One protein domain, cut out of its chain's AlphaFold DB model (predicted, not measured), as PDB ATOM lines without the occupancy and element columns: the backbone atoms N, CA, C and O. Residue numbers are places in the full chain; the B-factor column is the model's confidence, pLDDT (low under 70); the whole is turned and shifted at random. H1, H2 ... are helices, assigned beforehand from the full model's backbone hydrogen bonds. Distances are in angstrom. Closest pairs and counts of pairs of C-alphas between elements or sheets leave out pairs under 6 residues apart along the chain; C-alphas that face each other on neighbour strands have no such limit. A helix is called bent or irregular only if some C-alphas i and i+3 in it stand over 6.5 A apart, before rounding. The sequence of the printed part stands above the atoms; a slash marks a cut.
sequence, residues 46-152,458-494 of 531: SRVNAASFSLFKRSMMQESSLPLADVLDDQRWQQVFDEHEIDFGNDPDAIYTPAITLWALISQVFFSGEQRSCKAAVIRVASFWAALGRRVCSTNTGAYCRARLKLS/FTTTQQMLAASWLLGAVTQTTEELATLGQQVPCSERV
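AT A GLANCE: This is residues 46 to 152 and 458 to 494 of the 531 residues of the protein "Transposase, IS4" of Gimesia maris DSM 8797 (UniProt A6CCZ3). A compact cluster of mostly crossed helices has H3 and H1 near its middle; H5 and H6 pack on H3, and H7 packs on H1 and H5. H7 and H8 form a helical hairpin, with H8 at one end of the longest axis, while small H4 sits at a corner by H3 and H2 is joined to H1 and H3 by long links. The printed part has 144 residues with eight named helices, H1 to H8 in order, and no named strand: the class is all helix. It is compact, with a radius of gyration of the C-alphas of 15.3 A and spans of 44 by 33 by 30 A.

IN THESE COORDINATES: H1, residues 54 to 59, begins at C-alpha 54 (-0.470, 27.765, -28.532) and is 8.8 A long. H2 is residues 74 to 83, 14.3 A. H3 is residues 98 to 109, 17.2 A, from C-alpha 98 at (5.262, 31.310, -18.427). H4 is residues 113 to 116, H5 is residues 118 to 131, 19.8 A, and H6 is residues 142 to 148, 10.0 A. H7, residues 458 to 474, is 24.4 A long and irregular: C-alphas 467 and 470 are 7.5 A apart, with a kink of 44 degrees near residue 468. H8, residues 479 to 491, is 18.0 A long and ends at C-alpha 491 (4.910, 42.751, -50.953).

HOW THE PARTS SIT: H3 is the hub and touches four helices. It touches H5 at a steep tilt of 56 degrees, opposite ways, the closest C-alphas being those of Ala 104 and Ala 121, 5.3 A. It touches H6 about perpendicular at 84 degrees, with C-alphas of Thr 101 and Arg 148 closest at 6.1 A. With residues 99 to 103 alone it touches H1, at a shallow tilt of 23 degrees, C-alphas of Phe 56 and Trp 103 closest at 7.1 A. H3 and H4 touch only at the corner, C-alphas of Gln 108 and Arg 116 closest at 4.5 A. H1 touches H7, C-alphas of Ser 59 and Gly 472 closest at 4.2 A. H1 and H2 only just touch, with 3 pairs of C-alphas within 8 A, those of Ser 54 and Asp 74 closest at 5.3 A. H7 touches H5 with residues 470 to 474 alone, C-alphas of Val 474 and Phe 128 closest at 6.4 A. H7 and H8 form a hairpin at a shallow tilt of 16 degrees, C-alphas of Thr 461 and Pro 489 closest at 4.9 A. H8 is apart from H3. In H1, H2, H5 and H6 every O i to N i+4 pair is within hydrogen-bond range; in H3 7 of 8 are, in H7 11 of 13 and in H8 7 of 9, while H4 is too short for such a pair.

THE WHOLE: The C-alphas of Asp 91 and Arg 493 are the two farthest apart, 47.8 A. Residues 153 to 457 are not printed, and C-alphas 152 and 458 are 26.9 A apart across the cut. The links H1 to H2 and H2 to H3 are long, 14 residues each. The mean pLDDT of the printed part is 90.9, with residues 46 to 48 and 50 under 70.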
ATOM      1  N   SER A  46     -15.113  28.673 -28.191       42.12
ATOM      2  CA  SER A  46     -13.861  27.935 -28.077       42.12
ATOM      3  C   SER A  46     -13.026  28.570 -26.966       42.12
ATOM      4  O   SER A  46     -12.593  29.721 -27.053       42.12
ATOM      5  N   ARG A  47     -12.889  27.841 -25.853       54.19
ATOM      6  CA  ARG A  47     -12.182  28.317 -24.665       54.19
ATOM      7  C   ARG A  47     -10.700  28.373 -24.997       54.19
ATOM      8  O   ARG A  47      -9.972  27.417 -24.745       54.19
ATOM      9  N   VAL A  48     -10.273  29.488 -25.588       60.81
ATOM     10  CA  VAL A  48      -8.873  29.787 -25.881       60.81
ATOM     11  C   VAL A  48      -8.063  29.507 -24.622       60.81
ATOM     12  O   VAL A  48      -8.232  30.187 -23.604       60.81
ATOM     13  N   ASN A  49      -7.186  28.502 -24.688       70.19
ATOM     14  CA  ASN A  49      -6.252  28.227 -23.610       70.19
ATOM     15  C   ASN A  49      -5.183  29.327 -23.613       70.19
ATOM     16  O   ASN A  49      -4.124  29.211 -24.227       70.19
ATOM     17  N   ALA A  50      -5.514  30.435 -22.954       67.50
ATOM     18  CA  ALA A  50      -4.675  31.620 -22.850       67.50
ATOM     19  C   ALA A  50      -3.336  31.345 -22.149       67.50
ATOM     20  O   ALA A  50      -2.392  32.106 -22.343       67.50
ATOM     21  N   ALA A  51      -3.270  30.278 -21.348       74.44
ATOM     22  CA  ALA A  51      -2.114  29.902 -20.551       74.44
ATOM     23  C   ALA A  51      -1.062  29.081 -21.318       74.44
ATOM     24  O   ALA A  51       0.072  29.033 -20.847       74.44
ATOM     25  N   SER A  52      -1.404  28.466 -22.464       87.81
ATOM     26  CA  SER A  52      -0.491  27.593 -23.227       87.81
ATOM     27  C   SER A  52       0.306  28.334 -24.306       87.81
ATOM     28  O   SER A  52      -0.108  29.376 -24.829       87.81
ATOM     29  N   PHE A  53       1.437  27.750 -24.708       92.06
ATOM     30  CA  PHE A  53       2.271  28.261 -25.798       92.06
ATOM     31  C   PHE A  53       1.578  28.257 -27.179       92.06
ATOM     32  O   PHE A  53       2.056  28.932 -28.088       92.06
ATOM     33  N   SER A  54       0.389  27.649 -27.332       89.69
ATOM     34  CA  SER A  54      -0.470  27.765 -28.532       89.69
ATOM     35  C   SER A  54      -0.817  29.218 -28.893       89.69
ATOM     36  O   SER A  54      -1.194  29.520 -30.028       89.69
ATOM     37  N   LEU A  55      -0.679  30.139 -27.933       90.81
ATOM     38  CA  LEU A  55      -0.731  31.582 -28.144       90.81
ATOM     39  C   LEU A  55       0.266  32.056 -29.218       90.81
ATOM     40  O   LEU A  55      -0.070  32.930 -30.014       90.81
ATOM     41  N   PHE A  56       1.455  31.448 -29.295       93.31
ATOM     42  CA  PHE A  56       2.472  31.777 -30.296       93.31
ATOM     43  C   PHE A  56       2.065  31.368 -31.707       93.31
ATOM     44  O   PHE A  56       2.171  32.200 -32.606       93.31
ATOM     45  N   LYS A  57       1.539  30.147 -31.903       91.19
ATOM     46  CA  LYS A  57       0.996  29.699 -33.203       91.19
ATOM     47  C   LYS A  57       0.005  30.738 -33.748       91.19
ATOM     48  O   LYS A  57       0.163  31.243 -34.859       91.19
ATOM     49  N   ARG A  58      -0.961  31.146 -32.921       90.56
ATOM     50  CA  ARG A  58      -2.043  32.056 -33.327       90.56
ATOM     51  C   ARG A  58      -1.562  33.504 -33.531       90.56
ATOM     52  O   ARG A  58      -1.861  34.101 -34.562       90.56
ATOM     53  N   SER A  59      -0.702  34.043 -32.659       93.75
ATOM     54  CA  SER A  59      -0.054  35.355 -32.875       93.75
ATOM     55  C   SER A  59       0.883  35.411 -34.090       93.75
ATOM     56  O   SER A  59       1.112  36.491 -34.634       93.75
ATOM     57  N   MET A  60       1.410  34.267 -34.532       94.25
ATOM     58  CA  MET A  60       2.204  34.129 -35.758       94.25
ATOM     59  C   MET A  60       1.349  33.904 -37.018       94.25
ATOM     60  O   MET A  60       1.909  33.763 -38.113       94.25
ATOM     61  N   MET A  61       0.015  33.902 -36.885       92.44
ATOM     62  CA  MET A  61      -0.949  33.610 -37.954       92.44
ATOM     63  C   MET A  61      -0.620  32.264 -38.615       92.44
ATOM     64  O   MET A  61      -0.309  32.203 -39.808       92.44
ATOM     65  N   GLN A  62      -0.557  31.219 -37.786       88.12
ATOM     66  CA  GLN A  62      -0.347  29.833 -38.198       88.12
ATOM     67  C   GLN A  62      -1.672  29.102 -38.382       88.12
ATOM     68  O   GLN A  62      -2.602  29.256 -37.593       88.12
ATOM     69  N   GLU A  63      -1.689  28.242 -39.389       85.94
ATOM     70  CA  GLU A  63      -2.776  27.345 -39.758       85.94
ATOM     71  C   GLU A  63      -2.131  26.018 -40.182       85.94
ATOM     72  O   GLU A  63      -1.032  26.030 -40.736       85.94
ATOM     73  N   SER A  64      -2.776  24.879 -39.928       85.50
ATOM     74  CA  SER A  64      -2.206  23.545 -40.186       85.50
ATOM     75  C   SER A  64      -1.962  23.230 -41.667       85.50
ATOM     76  O   SER A  64      -1.225  22.301 -41.975       85.50
ATOM     77  N   SER A  65      -2.560  23.991 -42.587       87.25
ATOM     78  CA  SER A  65      -2.322  23.896 -44.034       87.25
ATOM     79  C   SER A  65      -1.014  24.565 -44.487       87.25
ATOM     80  O   SER A  65      -0.524  24.291 -45.584       87.25
ATOM     81  N   LEU A  66      -0.439  25.456 -43.670       88.44
ATOM     82  CA  LEU A  66       0.734  26.244 -44.040       88.44
ATOM     83  C   LEU A  66       2.039  25.447 -43.866       88.44
ATOM     84  O   LEU A  66       2.201  24.713 -42.890       88.44
ATOM     85  N   PRO A  67       3.043  25.653 -44.740       88.06
ATOM     86  CA  PRO A  67       4.345  25.023 -44.561       88.06
ATOM     87  C   PRO A  67       4.987  25.490 -43.248       88.06
ATOM     88  O   PRO A  67       4.912  26.669 -42.901       88.06
ATOM     89  N   LEU A  68       5.671  24.586 -42.539       90.12
ATOM     90  CA  LEU A  68       6.303  24.840 -41.233       90.12
ATOM     91  C   LEU A  68       5.331  25.128 -40.065       90.12
ATOM     92  O   LEU A  68       5.782  25.634 -39.036       90.12
ATOM     93  N   ALA A  69       4.035  24.810 -40.179       85.25
ATOM     94  CA  ALA A  69       3.071  24.993 -39.084       85.25
ATOM     95  C   ALA A  69       3.499  24.285 -37.777       85.25
ATOM     96  O   ALA A  69       3.376  24.858 -36.690       85.25
ATOM     97  N   ASP A  70       4.076  23.086 -37.894       87.75
ATOM     98  CA  ASP A  70       4.480  22.243 -36.761       87.75
ATOM     99  C   ASP A  70       5.788  22.684 -36.077       87.75
ATOM    100  O   ASP A  70       6.080  22.246 -34.970       87.75
ATOM    101  N   VAL A  71       6.560  23.602 -36.678       91.25
ATOM    102  CA  VAL A  71       7.822  24.115 -36.095       91.25
ATOM    103  C   VAL A  71       7.587  24.900 -34.794       91.25
ATOM    104  O   VAL A  71       8.478  25.013 -33.955       91.25
ATOM    105  N   LEU A  72       6.393  25.469 -34.608       90.56
ATOM    106  CA  LEU A  72       6.022  26.194 -33.389       90.56
ATOM    107  C   LEU A  72       5.299  25.291 -32.387       90.56
ATOM    108  O   LEU A  72       4.212  25.637 -31.936       90.56
ATOM    109  N   ASP A  73       5.878  24.136 -32.061       90.50
ATOM    110  CA  ASP A  73       5.290  23.145 -31.156       90.50
ATOM    111  C   ASP A  73       5.118  23.672 -29.715       90.50
ATOM    112  O   ASP A  73       6.080  23.881 -28.976       90.50
ATOM    113  N   ASP A  74       3.863  23.861 -29.299       91.12
ATOM    114  CA  ASP A  74       3.522  24.367 -27.974       91.12
ATOM    115  C   ASP A  74       3.634  23.331 -26.846       91.12
ATOM    116  O   ASP A  74       3.798  23.733 -25.693       91.12
ATOM    117  N   GLN A  75       3.606  22.031 -27.159       93.00
ATOM    118  CA  GLN A  75       3.876  20.971 -26.181       93.00
ATOM    119  C   GLN A  75       5.375  20.883 -25.904       93.00
ATOM    120  O   GLN A  75       5.786  20.880 -24.747       93.00
ATOM    121  N   ARG A  76       6.203  20.926 -26.955       93.81
ATOM    122  CA  ARG A  76       7.667  20.948 -26.815       93.81
ATOM    123  C   ARG A  76       8.165  22.193 -26.080       93.81
ATOM    124  O   ARG A  76       9.066  22.096 -25.253       93.81
ATOM    125  N   TRP A  77       7.561  23.361 -26.317       95.19
ATOM    126  CA  TRP A  77       7.903  24.575 -25.558       95.19
ATOM    127  C   TRP A  77       7.492  24.471 -24.084       95.19
ATOM    128  O   TRP A  77       8.206  25.000 -23.235       95.19
ATOM    129  N   GLN A  78       6.385  23.786 -23.768       95.12
ATOM    130  CA  GLN A  78       6.026  23.486 -22.380       95.12
ATOM    131  C   GLN A  78       7.048  22.536 -21.747       95.12
ATOM    132  O   GLN A  78       7.585  22.869 -20.697       95.12
ATOM    133  N   GLN A  79       7.418  21.448 -22.431       96.25
ATOM    134  CA  GLN A  79       8.441  20.507 -21.964       96.25
ATOM    135  C   GLN A  79       9.777  21.203 -21.651       96.25
ATOM    136  O   GLN A  79      10.336  20.978 -20.584       96.25
ATOM    137  N   VAL A  80      10.263  22.106 -22.513       97.25
ATOM    138  CA  VAL A  80      11.494  22.880 -22.236       97.25
ATOM    139  C   VAL A  80      11.335  23.795 -21.013       97.25
ATOM    140  O   VAL A  80      12.298  24.063 -20.299       97.25
ATOM    141  N   PHE A  81      10.135  24.302 -20.733       96.75
ATOM    142  CA  PHE A  81       9.894  25.063 -19.507       96.75
ATOM    143  C   PHE A  81       9.865  24.158 -18.269       96.75
ATOM    144  O   PHE A  81      10.443  24.539 -17.249       96.75
ATOM    145  N   ASP A  82       9.281  22.965 -18.374       96.00
ATOM    146  CA  ASP A  82       9.214  21.969 -17.301       96.00
ATOM    147  C   ASP A  82      10.615  21.418 -16.956       96.00
ATOM    148  O   ASP A  82      11.001  21.392 -15.788       96.00
ATOM    149  N   GLU A  83      11.426  21.074 -17.965       97.56
ATOM    150  CA  GLU A  83      12.817  20.595 -17.825       97.56
ATOM    151  C   GLU A  83      13.765  21.641 -17.213       97.56
ATOM    152  O   GLU A  83      14.771  21.294 -16.595       97.56
ATOM    153  N   HIS A  84      13.437  22.927 -17.353       97.00
ATOM    154  CA  HIS A  84      14.159  24.039 -16.730       97.00
ATOM    155  C   HIS A  84      13.522  24.515 -15.408       97.00
ATOM    156  O   HIS A  84      13.901  25.580 -14.908       97.00
ATOM    157  N   GLU A  85      12.568  23.758 -14.853       96.81
ATOM    158  CA  GLU A  85      11.851  24.036 -13.596       96.81
ATOM    159  C   GLU A  85      11.110  25.399 -13.585       96.81
ATOM    160  O   GLU A  85      10.927  26.037 -12.543       96.81
ATOM    161  N   ILE A  86      10.667  25.882 -14.755       95.94
ATOM    162  CA  ILE A  86      10.015  27.192 -14.926       95.94
ATOM    163  C   ILE A  86       8.494  27.066 -14.781       95.94
ATOM    164  O   ILE A  86       7.731  27.289 -15.724       95.94
ATOM    165  N   ASP A  87       8.056  26.785 -13.557       93.31
ATOM    166  CA  ASP A  87       6.638  26.699 -13.213       93.31
ATOM    167  C   ASP A  87       6.163  27.909 -12.379       93.31
ATOM    168  O   ASP A  87       6.744  28.260 -11.343       93.31
ATOM    169  N   PHE A  88       5.120  28.609 -12.848       94.31
ATOM    170  CA  PHE A  88       4.454  29.675 -12.093       94.31
ATOM    171  C   PHE A  88       3.125  30.137 -12.702       94.31
ATOM    172  O   PHE A  88       2.992  30.305 -13.910       94.31
ATOM    173  N   GLY A  89       2.200  30.554 -11.832       89.56
ATOM    174  CA  GLY A  89       0.912  31.106 -12.259       89.56
ATOM    175  C   GLY A  89      -0.094  30.013 -12.606       89.56
ATOM    176  O   GLY A  89      -0.758  30.102 -13.631       89.56
ATOM    177  N   ASN A  90      -0.187  29.002 -11.742       86.50
ATOM    178  CA  ASN A  90      -1.054  27.834 -11.924       86.50
ATOM    179  C   ASN A  90      -2.457  28.035 -11.343       86.50
ATOM    180  O   ASN A  90      -3.344  27.214 -11.567       86.50
ATOM    181  N   ASP A  91      -2.674  29.130 -10.610       84.88
ATOM    182  CA  ASP A  91      -4.006  29.532 -10.168       84.88
ATOM    183  C   ASP A  91      -4.905  29.776 -11.398       84.88
ATOM    184  O   ASP A  91      -4.461  30.430 -12.346       84.88
ATOM    185  N   PRO A  92      -6.183  29.352 -11.403       76.25
ATOM    186  CA  PRO A  92      -7.084  29.550 -12.550       76.25
ATOM    187  C   PRO A  92      -7.230  31.015 -13.013       76.25
ATOM    188  O   PRO A  92      -7.456  31.282 -14.198       76.25
ATOM    189  N   ASP A  93      -7.064  31.958 -12.081       78.69
ATOM    190  CA  ASP A  93      -7.123  33.408 -12.301       78.69
ATOM    191  C   ASP A  93      -5.749  34.059 -12.580       78.69
ATOM    192  O   ASP A  93      -5.653  35.282 -12.743       78.69
ATOM    193  N   ALA A  94      -4.666  33.278 -12.649       86.12
ATOM    194  CA  ALA A  94      -3.327  33.795 -12.896       86.12
ATOM    195  C   ALA A  94      -3.203  34.412 -14.301       86.12
ATOM    196  O   ALA A  94      -3.343  33.755 -15.329       86.12
ATOM    197  N   ILE A  95      -2.878  35.707 -14.340       90.19
ATOM    198  CA  ILE A  95      -2.693  36.461 -15.593       90.19
ATOM    199  C   ILE A  95      -1.318  36.185 -16.224       90.19
ATOM    200  O   ILE A  95      -1.164  36.251 -17.438       90.19
ATOM    201  N   TYR A  96      -0.296  35.917 -15.408       93.31
ATOM    202  CA  TYR A  96       1.091  35.783 -15.860       93.31
ATOM    203  C   TYR A  96       1.586  34.353 -15.659       93.31
ATOM    204  O   TYR A  96       2.271  34.073 -14.678       93.31
ATOM    205  N   THR A  97       1.242  33.483 -16.607       94.69
ATOM    206  CA  THR A  97       1.854  32.154 -16.795       94.69
ATOM    207  C   THR A  97       3.194  32.289 -17.537       94.69
ATOM    208  O   THR A  97       3.511  33.394 -18.015       94.69
ATOM    209  N   PRO A  98       3.997  31.220 -17.704       95.94
ATOM    210  CA  PRO A  98       5.262  31.310 -18.427       95.94
ATOM    211  C   PRO A  98       5.049  31.701 -19.898       95.94
ATOM    212  O   PRO A  98       5.702  32.632 -20.384       95.94
ATOM    213  N   ALA A  99       4.047  31.113 -20.564       95.31
ATOM    214  CA  ALA A  99       3.680  31.433 -21.944       95.31
ATOM    215  C   ALA A  99       3.247  32.896 -22.129       95.31
ATOM    216  O   ALA A  99       3.792  33.587 -22.991       95.31
ATOM    217  N   ILE A 100       2.331  33.413 -21.294       95.56
ATOM    218  CA  ILE A 100       1.879  34.817 -21.386       95.56
ATOM    219  C   ILE A 100       3.033  35.779 -21.084       95.56
ATOM    220  O   ILE A 100       3.169  36.824 -21.727       95.56
ATOM    221  N   THR A 101       3.901  35.432 -20.132       97.31
ATOM    222  CA  THR A 101       5.050  36.265 -19.753       97.31
ATOM    223  C   THR A 101       6.082  36.340 -20.878       97.31
ATOM    224  O   THR A 101       6.554  37.439 -21.190       97.31
ATOM    225  N   LEU A 102       6.396  35.213 -21.529       97.75
ATOM    226  CA  LEU A 102       7.283  35.175 -22.694       97.75
ATOM    227  C   LEU A 102       6.652  35.889 -23.900       97.75
ATOM    228  O   LEU A 102       7.318  36.689 -24.556       97.75
ATOM    229  N   TRP A 103       5.359  35.674 -24.154       97.38
ATOM    230  CA  TRP A 103       4.605  36.334 -25.226       97.38
ATOM    231  C   TRP A 103       4.599  37.855 -25.069       97.38
ATOM    232  O   TRP A 103       4.852  38.592 -26.025       97.38
ATOM    233  N   ALA A 104       4.382  38.343 -23.847       97.44
ATOM    234  CA  ALA A 104       4.422  39.763 -23.529       97.44
ATOM    235  C   ALA A 104       5.841  40.340 -23.665       97.44
ATOM    236  O   ALA A 104       5.995  41.464 -24.156       97.44
ATOM    237  N   LEU A 105       6.873  39.571 -23.302       97.19
ATOM    238  CA  LEU A 105       8.280  39.954 -23.432       97.19
ATOM    239  C   LEU A 105       8.704  40.064 -24.900       97.19
ATOM    240  O   LEU A 105       9.252  41.094 -25.298       97.19
ATOM    241  N   ILE A 106       8.361  39.072 -25.720       97.00
ATOM    242  CA  ILE A 106       8.570  39.084 -27.175       97.00
ATOM    243  C   ILE A 106       7.761  40.209 -27.830       97.00
ATOM    244  O   ILE A 106       8.308  40.935 -28.661       97.00
ATOM    245  N   SER A 107       6.531  40.471 -27.365       96.44
ATOM    246  CA  SER A 107       5.731  41.607 -27.844       96.44
ATOM    247  C   SER A 107       6.453  42.945 -27.696       96.44
ATOM    248  O   SER A 107       6.177  43.858 -28.462       96.44
ATOM    249  N   GLN A 108       7.365  43.107 -26.728       95.69
ATOM    250  CA  GLN A 108       8.138  44.345 -26.610       95.69
ATOM    251  C   GLN A 108       9.117  44.498 -27.773       95.69
ATOM    252  O   GLN A 108       9.311  45.618 -28.224       95.69
ATOM    253  N   VAL A 109       9.720  43.409 -28.256       94.81
ATOM    254  CA  VAL A 109      10.808  43.430 -29.247       94.81
ATOM    255  C   VAL A 109      10.334  43.902 -30.625       94.81
ATOM    256  O   VAL A 109      11.093  44.557 -31.336       94.81
ATOM    257  N   PHE A 110       9.076  43.637 -30.987       93.44
ATOM    258  CA  PHE A 110       8.525  44.065 -32.276       93.44
ATOM    259  C   PHE A 110       8.390  45.591 -32.426       93.44
ATOM    260  O   PHE A 110       8.355  46.079 -33.557       93.44
ATOM    261  N   PHE A 111       8.364  46.351 -31.323       93.50
ATOM    262  CA  PHE A 111       8.160  47.804 -31.330       93.50
ATOM    263  C   PHE A 111       9.374  48.589 -30.808       93.50
ATOM    264  O   PHE A 111      10.184  48.106 -30.019       93.50
ATOM    265  N   SER A 112       9.454  49.859 -31.200       90.69
ATOM    266  CA  SER A 112      10.446  50.828 -30.728       90.69
ATOM    267  C   SER A 112       9.867  51.792 -29.676       90.69
ATOM    268  O   SER A 112       8.661  51.816 -29.418       90.69
ATOM    269  N   GLY A 113      10.737  52.581 -29.033       90.38
ATOM    270  CA  GLY A 113      10.336  53.671 -28.133       90.38
ATOM    271  C   GLY A 113       9.459  53.234 -26.953       90.38
ATOM    272  O   GLY A 113       9.699  52.205 -26.311       90.38
ATOM    273  N   GLU A 114       8.426  54.020 -26.671       92.06
ATOM    274  CA  GLU A 114       7.460  53.831 -25.582       92.06
ATOM    275  C   GLU A 114       6.703  52.500 -25.709       92.06
ATOM    276  O   GLU A 114       6.402  51.847 -24.704       92.06
ATOM    277  N   GLN A 115       6.464  52.042 -26.943       93.62
ATOM    278  CA  GLN A 115       5.811  50.764 -27.238       93.62
ATOM    279  C   GLN A 115       6.692  49.549 -26.893       93.62
ATOM    280  O   GLN A 115       6.176  48.442 -26.704       93.62
ATOM    281  N   ARG A 116       8.003  49.748 -26.700       93.69
ATOM    282  CA  ARG A 116       8.930  48.739 -26.160       93.69
ATOM    283  C   ARG A 116       8.894  48.650 -24.625       93.69
ATOM    284  O   ARG A 116       9.661  47.878 -24.037       93.69
ATOM    285  N   SER A 117       8.106  49.470 -23.927       95.00
ATOM    286  CA  SER A 117       8.094  49.531 -22.453       95.00
ATOM    287  C   SER A 117       7.375  48.344 -21.797       95.00
ATOM    288  O   SER A 117       6.532  47.685 -22.406       95.00
ATOM    289  N   CYS A 118       7.656  48.090 -20.512       96.31
ATOM    290  CA  CYS A 118       6.888  47.106 -19.740       96.31
ATOM    291  C   CYS A 118       5.418  47.526 -19.571       96.31
ATOM    292  O   CYS A 118       4.555  46.662 -19.474       96.31
ATOM    293  N   LYS A 119       5.111  48.835 -19.571       97.44
ATOM    294  CA  LYS A 119       3.726  49.322 -19.514       97.44
ATOM    295  C   LYS A 119       2.965  48.960 -20.792       97.44
ATOM    296  O   LYS A 119       1.844  48.482 -20.688       97.44
ATOM    297  N   ALA A 120       3.585  49.113 -21.963       96.81
ATOM    298  CA  ALA A 120       2.992  48.702 -23.237       96.81
ATOM    299  C   ALA A 120       2.741  47.183 -23.297       96.81
ATOM    300  O   ALA A 120       1.660  46.763 -23.699       96.81
ATOM    301  N   ALA A 121       3.682  46.361 -22.814       97.12
ATOM    302  CA  ALA A 121       3.485  44.910 -22.706       97.12
ATOM    303  C   ALA A 121       2.287  44.543 -21.810       97.12
ATOM    304  O   ALA A 121       1.431  43.762 -22.211       97.12
ATOM    305  N   VAL A 122       2.184  45.164 -20.630       97.62
ATOM    306  CA  VAL A 122       1.056  44.960 -19.705       97.62
ATOM    307  C   VAL A 122      -0.268  45.442 -20.292       97.62
ATOM    308  O   VAL A 122      -1.288  44.808 -20.057       97.62
ATOM    309  N   ILE A 123      -0.271  46.520 -21.084       96.69
ATOM    310  CA  ILE A 123      -1.471  46.953 -21.812       96.69
ATOM    311  C   ILE A 123      -1.889  45.886 -22.832       96.69
ATOM    312  O   ILE A 123      -3.060  45.531 -22.848       96.69
ATOM    313  N   ARG A 124      -0.963  45.296 -23.605       96.00
ATOM    314  CA  ARG A 124      -1.295  44.193 -24.534       96.00
ATOM    315  C   ARG A 124      -1.868  42.976 -23.808       96.00
ATOM    316  O   ARG A 124      -2.867  42.435 -24.262       96.00
ATOM    317  N   VAL A 125      -1.284  42.580 -22.672       95.62
ATOM    318  CA  VAL A 125      -1.814  41.482 -21.838       95.62
ATOM    319  C   VAL A 125      -3.196  41.828 -21.276       95.62
ATOM    320  O   VAL A 125      -4.092  40.996 -21.322       95.62
ATOM    321  N   ALA A 126      -3.411  43.057 -20.803       95.00
ATOM    322  CA  ALA A 126      -4.714  43.502 -20.309       95.00
ATOM    323  C   ALA A 126      -5.780  43.538 -21.420       95.00
ATOM    324  O   ALA A 126      -6.903  43.096 -21.193       95.00
ATOM    325  N   SER A 127      -5.432  44.007 -22.622       94.81
ATOM    326  CA  SER A 127      -6.313  43.974 -23.796       94.81
ATOM    327  C   SER A 127      -6.627  42.543 -24.236       94.81
ATOM    328  O   SER A 127      -7.779  42.258 -24.545       94.81
ATOM    329  N   PHE A 128      -5.644  41.637 -24.207       92.88
ATOM    330  CA  PHE A 128      -5.851  40.207 -24.450       92.88
ATOM    331  C   PHE A 128      -6.830  39.606 -23.428       92.88
ATOM    332  O   PHE A 128      -7.815  38.982 -23.812       92.88
ATOM    333  N   TRP A 129      -6.627  39.871 -22.134       90.69
ATOM    334  CA  TRP A 129      -7.499  39.385 -21.059       90.69
ATOM    335  C   TRP A 129      -8.938  39.906 -21.193       90.69
ATOM    336  O   TRP A 129      -9.886  39.126 -21.111       90.69
ATOM    337  N   ALA A 130      -9.101  41.204 -21.473       91.81
ATOM    338  CA  ALA A 130     -10.403  41.827 -21.696       91.81
ATOM    339  C   ALA A 130     -11.124  41.255 -22.929       91.81
ATOM    340  O   ALA A 130     -12.327  41.011 -22.872       91.81
ATOM    341  N   ALA A 131     -10.398  40.997 -24.022       91.06
ATOM    342  CA  ALA A 131     -10.958  40.407 -25.237       91.06
ATOM    343  C   ALA A 131     -11.411  38.946 -25.045       91.06
ATOM    344  O   ALA A 131     -12.333  38.500 -25.719       91.06
ATOM    345  N   LEU A 132     -10.828  38.226 -24.081       87.75
ATOM    346  CA  LEU A 132     -11.301  36.910 -23.626       87.75
ATOM    347  C   LEU A 132     -12.481  36.987 -22.631       87.75
ATOM    348  O   LEU A 132     -12.807  35.987 -21.993       87.75
ATOM    349  N   GLY A 133     -13.082  38.166 -22.433       88.56
ATOM    350  CA  GLY A 133     -14.165  38.385 -21.468       88.56
ATOM    351  C   GLY A 133     -13.729  38.314 -19.998       88.56
ATOM    352  O   GLY A 133     -14.578  38.283 -19.108       88.56
ATOM    353  N   ARG A 134     -12.418  38.282 -19.711       87.62
ATOM    354  CA  ARG A 134     -11.883  38.172 -18.345       87.62
ATOM    355  C   ARG A 134     -11.692  39.552 -17.711       87.62
ATOM    356  O   ARG A 134     -11.333  40.529 -18.369       87.62
ATOM    357  N   ARG A 135     -11.872  39.639 -16.388       86.94
ATOM    358  CA  ARG A 135     -11.722  40.894 -15.634       86.94
ATOM    359  C   ARG A 135     -10.259  41.351 -15.592       86.94
ATOM    360  O   ARG A 135      -9.386  40.633 -15.110       86.94
ATOM    361  N   VAL A 136      -9.990  42.587 -16.015       86.81
ATOM    362  CA  VAL A 136      -8.672  43.225 -15.858       86.81
ATOM    363  C   VAL A 136      -8.550  43.811 -14.449       86.81
ATOM    364  O   VAL A 136      -9.113  44.863 -14.156       86.81
ATOM    365  N   CYS A 137      -7.798  43.145 -13.572       79.94
ATOM    366  CA  CYS A 137      -7.654  43.565 -12.171       79.94
ATOM    367  C   CYS A 137      -6.637  44.703 -11.957       79.94
ATOM    368  O   CYS A 137      -6.773  45.484 -11.019       79.94
ATOM    369  N   SER A 138      -5.598  44.815 -12.795       86.81
ATOM    370  CA  SER A 138      -4.603  45.894 -12.704       86.81
ATOM    371  C   SER A 138      -3.813  46.063 -14.002       86.81
ATOM    372  O   SER A 138      -3.580  45.097 -14.723       86.81
ATOM    373  N   THR A 139      -3.323  47.280 -14.259       89.56
ATOM    374  CA  THR A 139      -2.352  47.569 -15.335       89.56
ATOM    375  C   THR A 139      -0.985  48.023 -14.794       89.56
ATOM    376  O   THR A 139      -0.205  48.666 -15.507       89.56
ATOM    377  N   ASN A 140      -0.687  47.729 -13.522       93.50
ATOM    378  CA  ASN A 140       0.625  47.963 -12.913       93.50
ATOM    379  C   ASN A 140       1.658  46.950 -13.451       93.50
ATOM    380  O   ASN A 140       1.362  45.768 -13.616       93.50
ATOM    381  N   THR A 141       2.890  47.399 -13.707       95.88
ATOM    382  CA  THR A 141       3.974  46.550 -14.221       95.88
ATOM    383  C   THR A 141       4.581  45.603 -13.189       95.88
ATOM    384  O   THR A 141       5.277  44.673 -13.584       95.88
ATOM    385  N   GLY A 142       4.316  45.779 -11.891       96.19
ATOM    386  CA  GLY A 142       4.945  44.998 -10.820       96.19
ATOM    387  C   GLY A 142       4.772  43.479 -10.945       96.19
ATOM    388  O   GLY A 142       5.748  42.750 -10.788       96.19
ATOM    389  N   ALA A 143       3.566  42.996 -11.269       94.62
ATOM    390  CA  ALA A 143       3.310  41.561 -11.446       94.62
ATOM    391  C   ALA A 143       4.075  40.992 -12.653       94.62
ATOM    392  O   ALA A 143       4.826  40.030 -12.508       94.62
ATOM    393  N   TYR A 144       3.976  41.660 -13.806       96.25
ATOM    394  CA  TYR A 144       4.701  41.300 -15.026       96.25
ATOM    395  C   TYR A 144       6.226  41.310 -14.845       96.25
ATOM    396  O   TYR A 144       6.915  40.389 -15.274       96.25
ATOM    397  N   CYS A 145       6.768  42.331 -14.174       96.44
ATOM    398  CA  CYS A 145       8.198  42.423 -13.892       96.44
ATOM    399  C   CYS A 145       8.678  41.286 -12.979       96.44
ATOM    400  O   CYS A 145       9.765  40.768 -13.215       96.44
ATOM    401  N   ARG A 146       7.882  40.867 -11.981       96.44
ATOM    402  CA  ARG A 146       8.204  39.697 -11.144       96.44
ATOM    403  C   ARG A 146       8.133  38.389 -11.932       96.44
ATOM    404  O   ARG A 146       9.047  37.585 -11.813       96.44
ATOM    405  N   ALA A 147       7.105  38.201 -12.759       96.38
ATOM    406  CA  ALA A 147       6.972  37.022 -13.615       96.38
ATOM    407  C   ALA A 147       8.152  36.896 -14.597       96.38
ATOM    408  O   ALA A 147       8.775  35.845 -14.695       96.38
ATOM    409  N   ARG A 148       8.550  37.998 -15.247       95.94
ATOM    410  CA  ARG A 148       9.709  38.033 -16.159       95.94
ATOM    411  C   ARG A 148      11.035  37.621 -15.522       95.94
ATOM    412  O   ARG A 148      11.898  37.134 -16.242       95.94
ATOM    413  N   LEU A 149      11.219  37.847 -14.220       96.44
ATOM    414  CA  LEU A 149      12.437  37.442 -13.506       96.44
ATOM    415  C   LEU A 149      12.520  35.924 -13.286       96.44
ATOM    416  O   LEU A 149      13.606  35.434 -13.000       96.44
ATOM    417  N   LYS A 150      11.404  35.197 -13.439       96.81
ATOM    418  CA  LYS A 150      11.354  33.730 -13.384       96.81
ATOM    419  C   LYS A 150      11.703  33.058 -14.720       96.81
ATOM    420  O   LYS A 150      11.928  31.860 -14.746       96.81
ATOM    421  N   LEU A 151      11.754  33.804 -15.829       97.19
ATOM    422  CA  LEU A 151      12.127  33.256 -17.136       97.19
ATOM    423  C   LEU A 151      13.648  33.050 -17.228       97.19
ATOM    424  O   LEU A 151      14.411  34.026 -17.238       97.19
ATOM    425  N   SER A 152      14.089  31.799 -17.379       95.81
ATOM    426  CA  SER A 152      15.494  31.503 -17.673       95.81
ATOM    427  C   SER A 152      15.844  31.799 -19.131       95.81
ATOM    428  O   SER A 152      15.106  31.458 -20.054       95.81
ATOM    429  N   PHE A 458      12.612  41.778 -43.953       95.19
ATOM    430  CA  PHE A 458      12.618  41.578 -42.497       95.19
ATOM    431  C   PHE A 458      11.773  42.639 -41.777       95.19
ATOM    432  O   PHE A 458      10.952  42.304 -40.930       95.19
ATOM    433  N   THR A 459      11.926  43.918 -42.142       93.88
ATOM    434  CA  THR A 459      11.201  45.029 -41.504       93.88
ATOM    435  C   THR A 459       9.699  44.967 -41.777       93.88
ATOM    436  O   THR A 459       8.916  45.169 -40.855       93.88
ATOM    437  N   THR A 460       9.285  44.633 -43.004       95.50
ATOM    438  CA  THR A 460       7.858  44.482 -43.347       95.50
ATOM    439  C   THR A 460       7.243  43.308 -42.580       95.50
ATOM    440  O   THR A 460       6.166  43.441 -42.006       95.50
ATOM    441  N   THR A 461       7.971  42.191 -42.466       97.00
ATOM    442  CA  THR A 461       7.538  41.028 -41.669       97.00
ATOM    443  C   THR A 461       7.440  41.368 -40.177       97.00
ATOM    444  O   THR A 461       6.456  41.015 -39.532       97.00
ATOM    445  N   GLN A 462       8.409  42.111 -39.627       96.69
ATOM    446  CA  GLN A 462       8.360  42.623 -38.251       96.69
ATOM    447  C   GLN A 462       7.133  43.518 -38.026       96.69
ATOM    448  O   GLN A 462       6.454  43.359 -37.017       96.69
ATOM    449  N   GLN A 463       6.842  44.447 -38.941       95.38
ATOM    450  CA  GLN A 463       5.699  45.363 -38.838       95.38
ATOM    451  C   GLN A 463       4.358  44.624 -38.910       95.38
ATOM    452  O   GLN A 463       3.467  44.907 -38.112       95.38
ATOM    453  N   MET A 464       4.240  43.649 -39.813       96.25
ATOM    454  CA  MET A 464       3.076  42.768 -39.916       96.25
ATOM    455  C   MET A 464       2.847  41.989 -38.617       96.25
ATOM    456  O   MET A 464       1.752  42.030 -38.062       96.25
ATOM    457  N   LEU A 465       3.883  41.325 -38.092       96.50
ATOM    458  CA  LEU A 465       3.783  40.604 -36.822       96.50
ATOM    459  C   LEU A 465       3.468  41.558 -35.662       96.50
ATOM    460  O   LEU A 465       2.632  41.224 -34.836       96.50
ATOM    461  N   ALA A 466       4.049  42.763 -35.625       95.75
ATOM    462  CA  ALA A 466       3.737  43.777 -34.615       95.75
ATOM    463  C   ALA A 466       2.251  44.176 -34.626       95.75
ATOM    464  O   ALA A 466       1.632  44.256 -33.563       95.75
ATOM    465  N   ALA A 467       1.681  44.414 -35.812       94.75
ATOM    466  CA  ALA A 467       0.276  44.775 -35.983       94.75
ATOM    467  C   ALA A 467      -0.667  43.617 -35.609       94.75
ATOM    468  O   ALA A 467      -1.656  43.829 -34.906       94.75
ATOM    469  N   SER A 468      -0.330  42.392 -36.018       93.69
ATOM    470  CA  SER A 468      -1.176  41.209 -35.826       93.69
ATOM    471  C   SER A 468      -0.977  40.489 -34.487       93.69
ATOM    472  O   SER A 468      -1.805  39.650 -34.145       93.69
ATOM    473  N   TRP A 469       0.063  40.800 -33.700       95.06
ATOM    474  CA  TRP A 469       0.457  40.023 -32.508       95.06
ATOM    475  C   TRP A 469      -0.689  39.795 -31.516       95.06
ATOM    476  O   TRP A 469      -0.950  38.666 -31.099       95.06
ATOM    477  N   LEU A 470      -1.386  40.875 -31.148       94.00
ATOM    478  CA  LEU A 470      -2.537  40.833 -30.245       94.00
ATOM    479  C   LEU A 470      -3.806  40.336 -30.951       94.00
ATOM    480  O   LEU A 470      -4.591  39.626 -30.334       94.00
ATOM    481  N   LEU A 471      -4.000  40.681 -32.226       91.38
ATOM    482  CA  LEU A 471      -5.170  40.249 -32.992       91.38
ATOM    483  C   LEU A 471      -5.198  38.718 -33.102       91.38
ATOM    484  O   LEU A 471      -6.139  38.097 -32.622       91.38
ATOM    485  N   GLY A 472      -4.114  38.117 -33.598       90.69
ATOM    486  CA  GLY A 472      -3.957  36.666 -33.689       90.69
ATOM    487  C   GLY A 472      -3.906  35.962 -32.329       90.69
ATOM    488  O   GLY A 472      -4.261  34.798 -32.238       90.69
ATOM    489  N   ALA A 473      -3.538  36.641 -31.237       90.50
ATOM    490  CA  ALA A 473      -3.674  36.062 -29.894       90.50
ATOM    491  C   ALA A 473      -5.143  35.843 -29.485       90.50
ATOM    492  O   ALA A 473      -5.442  34.896 -28.753       90.50
ATOM    493  N   VAL A 474      -6.045  36.725 -29.926       88.56
ATOM    494  CA  VAL A 474      -7.475  36.724 -29.577       88.56
ATOM    495  C   VAL A 474      -8.298  35.907 -30.572       88.56
ATOM    496  O   VAL A 474      -9.180  35.157 -30.160       88.56
ATOM    497  N   THR A 475      -8.035  36.053 -31.870       83.88
ATOM    498  CA  THR A 475      -8.821  35.414 -32.928       83.88
ATOM    499  C   THR A 475      -8.310  34.009 -33.245       83.88
ATOM    500  O   THR A 475      -7.155  33.661 -33.000       83.88
ATOM    501  N   GLN A 476      -9.170  33.187 -33.845       79.62
ATOM    502  CA  GLN A 476      -8.687  32.063 -34.644       79.62
ATOM    503  C   GLN A 476      -8.010  32.627 -35.908       79.62
ATOM    504  O   GLN A 476      -8.350  33.726 -36.355       79.62
ATOM    505  N   THR A 477      -7.015  31.926 -36.456       84.31
ATOM    506  CA  THR A 477      -6.400  32.340 -37.727       84.31
ATOM    507  C   THR A 477      -7.353  31.940 -38.848       84.31
ATOM    508  O   THR A 477      -7.576  30.752 -39.047       84.31
ATOM    509  N   THR A 478      -7.958  32.922 -39.517       88.44
ATOM    510  CA  THR A 478      -8.789  32.689 -40.707       88.44
ATOM    511  C   THR A 478      -7.908  32.553 -41.948       88.44
ATOM    512  O   THR A 478      -6.756  32.997 -41.940       88.44
ATOM    513  N   GLU A 479      -8.457  31.993 -43.026       89.50
ATOM    514  CA  GLU A 479      -7.760  31.825 -44.307       89.50
ATOM    515  C   GLU A 479      -7.247  33.167 -44.864       89.50
ATOM    516  O   GLU A 479      -6.126  33.255 -45.370       89.50
ATOM    517  N   GLU A 480      -8.004  34.258 -44.701       90.56
ATOM    518  CA  GLU A 480      -7.588  35.598 -45.132       90.56
ATOM    519  C   GLU A 480      -6.423  36.129 -44.290       90.56
ATOM    520  O   GLU A 480      -5.512  36.766 -44.825       90.56
ATOM    521  N   LEU A 481      -6.412  35.853 -42.980       89.88
ATOM    522  CA  LEU A 481      -5.325  36.261 -42.087       89.88
ATOM    523  C   LEU A 481      -4.057  35.424 -42.329       89.88
ATOM    524  O   LEU A 481      -2.950  35.971 -42.327       89.88
ATOM    525  N   ALA A 482      -4.209  34.124 -42.594       91.62
ATOM    526  CA  ALA A 482      -3.132  33.245 -43.044       91.62
ATOM    527  C   ALA A 482      -2.541  33.738 -44.377       91.62
ATOM    528  O   ALA A 482      -1.324  33.930 -44.474       91.62
ATOM    529  N   THR A 483      -3.398  34.035 -45.358       92.75
ATOM    530  CA  THR A 483      -3.041  34.556 -46.689       92.75
ATOM    531  C   THR A 483      -2.315  35.898 -46.604       92.75
ATOM    532  O   THR A 483      -1.215  36.040 -47.147       92.75
ATOM    533  N   LEU A 484      -2.861  36.865 -45.858       92.25
ATOM    534  CA  LEU A 484      -2.207  38.147 -45.568       92.25
ATOM    535  C   LEU A 484      -0.823  37.922 -44.938       92.25
ATOM    536  O   LEU A 484       0.161  38.548 -45.339       92.25
ATOM    537  N   GLY A 485      -0.746  36.964 -44.009       93.06
ATOM    538  CA  GLY A 485       0.478  36.516 -43.357       93.06
ATOM    539  C   GLY A 485       1.567  36.012 -44.311       93.06
ATOM    540  O   GLY A 485       2.739  36.102 -43.948       93.06
ATOM    541  N   GLN A 486       1.213  35.517 -45.505       94.44
ATOM    542  CA  GLN A 486       2.175  35.089 -46.533       94.44
ATOM    543  C   GLN A 486       2.468  36.156 -47.590       94.44
ATOM    544  O   GLN A 486       3.590  36.243 -48.095       94.44
ATOM    545  N   GLN A 487       1.481  36.987 -47.919       93.38
ATOM    546  CA  GLN A 487       1.625  38.011 -48.953       93.38
ATOM    547  C   GLN A 487       2.432  39.225 -48.469       93.38
ATOM    548  O   GLN A 487       3.288  39.719 -49.203       93.38
ATOM    549  N   VAL A 488       2.228  39.692 -47.233       94.94
ATOM    550  CA  VAL A 488       2.867  40.924 -46.727       94.94
ATOM    551  C   VAL A 488       4.403  40.830 -46.608       94.94
ATOM    552  O   VAL A 488       5.075  41.771 -47.032       94.94
ATOM    553  N   PRO A 489       5.026  39.722 -46.154       94.25
ATOM    554  CA  PRO A 489       6.488  39.551 -46.213       94.25
ATOM    555  C   PRO A 489       7.065  39.645 -47.638       94.25
ATOM    556  O   PRO A 489       8.250  39.956 -47.820       94.25
ATOM    557  N   CYS A 490       6.211  39.395 -48.634       90.56
ATOM    558  CA  CYS A 490       6.509  39.328 -50.058       90.56
ATOM    559  C   CYS A 490       6.096  40.577 -50.851       90.56
ATOM    560  O   CYS A 490       6.468  40.656 -52.024       90.56
ATOM    561  N   SER A 491       5.386  41.544 -50.252       89.00
ATOM    562  CA  SER A 491       4.910  42.751 -50.953       89.00
ATOM    563  C   SER A 491       6.062  43.643 -51.415       89.00
ATOM    564  O   SER A 491       6.020  44.234 -52.490       89.00
ATOM    565  N   GLU A 492       7.130  43.696 -50.618       83.25
ATOM    566  CA  GLU A 492       8.328  44.468 -50.917       83.25
ATOM    567  C   GLU A 492       9.376  43.634 -51.664       83.25
ATOM    568  O   GLU A 492       9.679  42.479 -51.328       83.25
ATOM    569  N   ARG A 493      10.029  44.256 -52.651       73.69
ATOM    570  CA  ARG A 493      11.261  43.721 -53.240       73.69
ATOM    571  C   ARG A 493      12.461  44.342 -52.536       73.69
ATOM    572  O   ARG A 493      12.789  45.506 -52.766       73.69
ATOM    573  N   VAL A 494      13.174  43.554 -51.728       75.69
ATOM    574  CA  VAL A 494      14.452  43.986 -51.141       75.69
ATOM    575  C   VAL A 494      15.460  44.210 -52.270       75.69
ATOM    576  O   VAL A 494      16.010  43.272 -52.840       75.69
TER     577      VAL A 494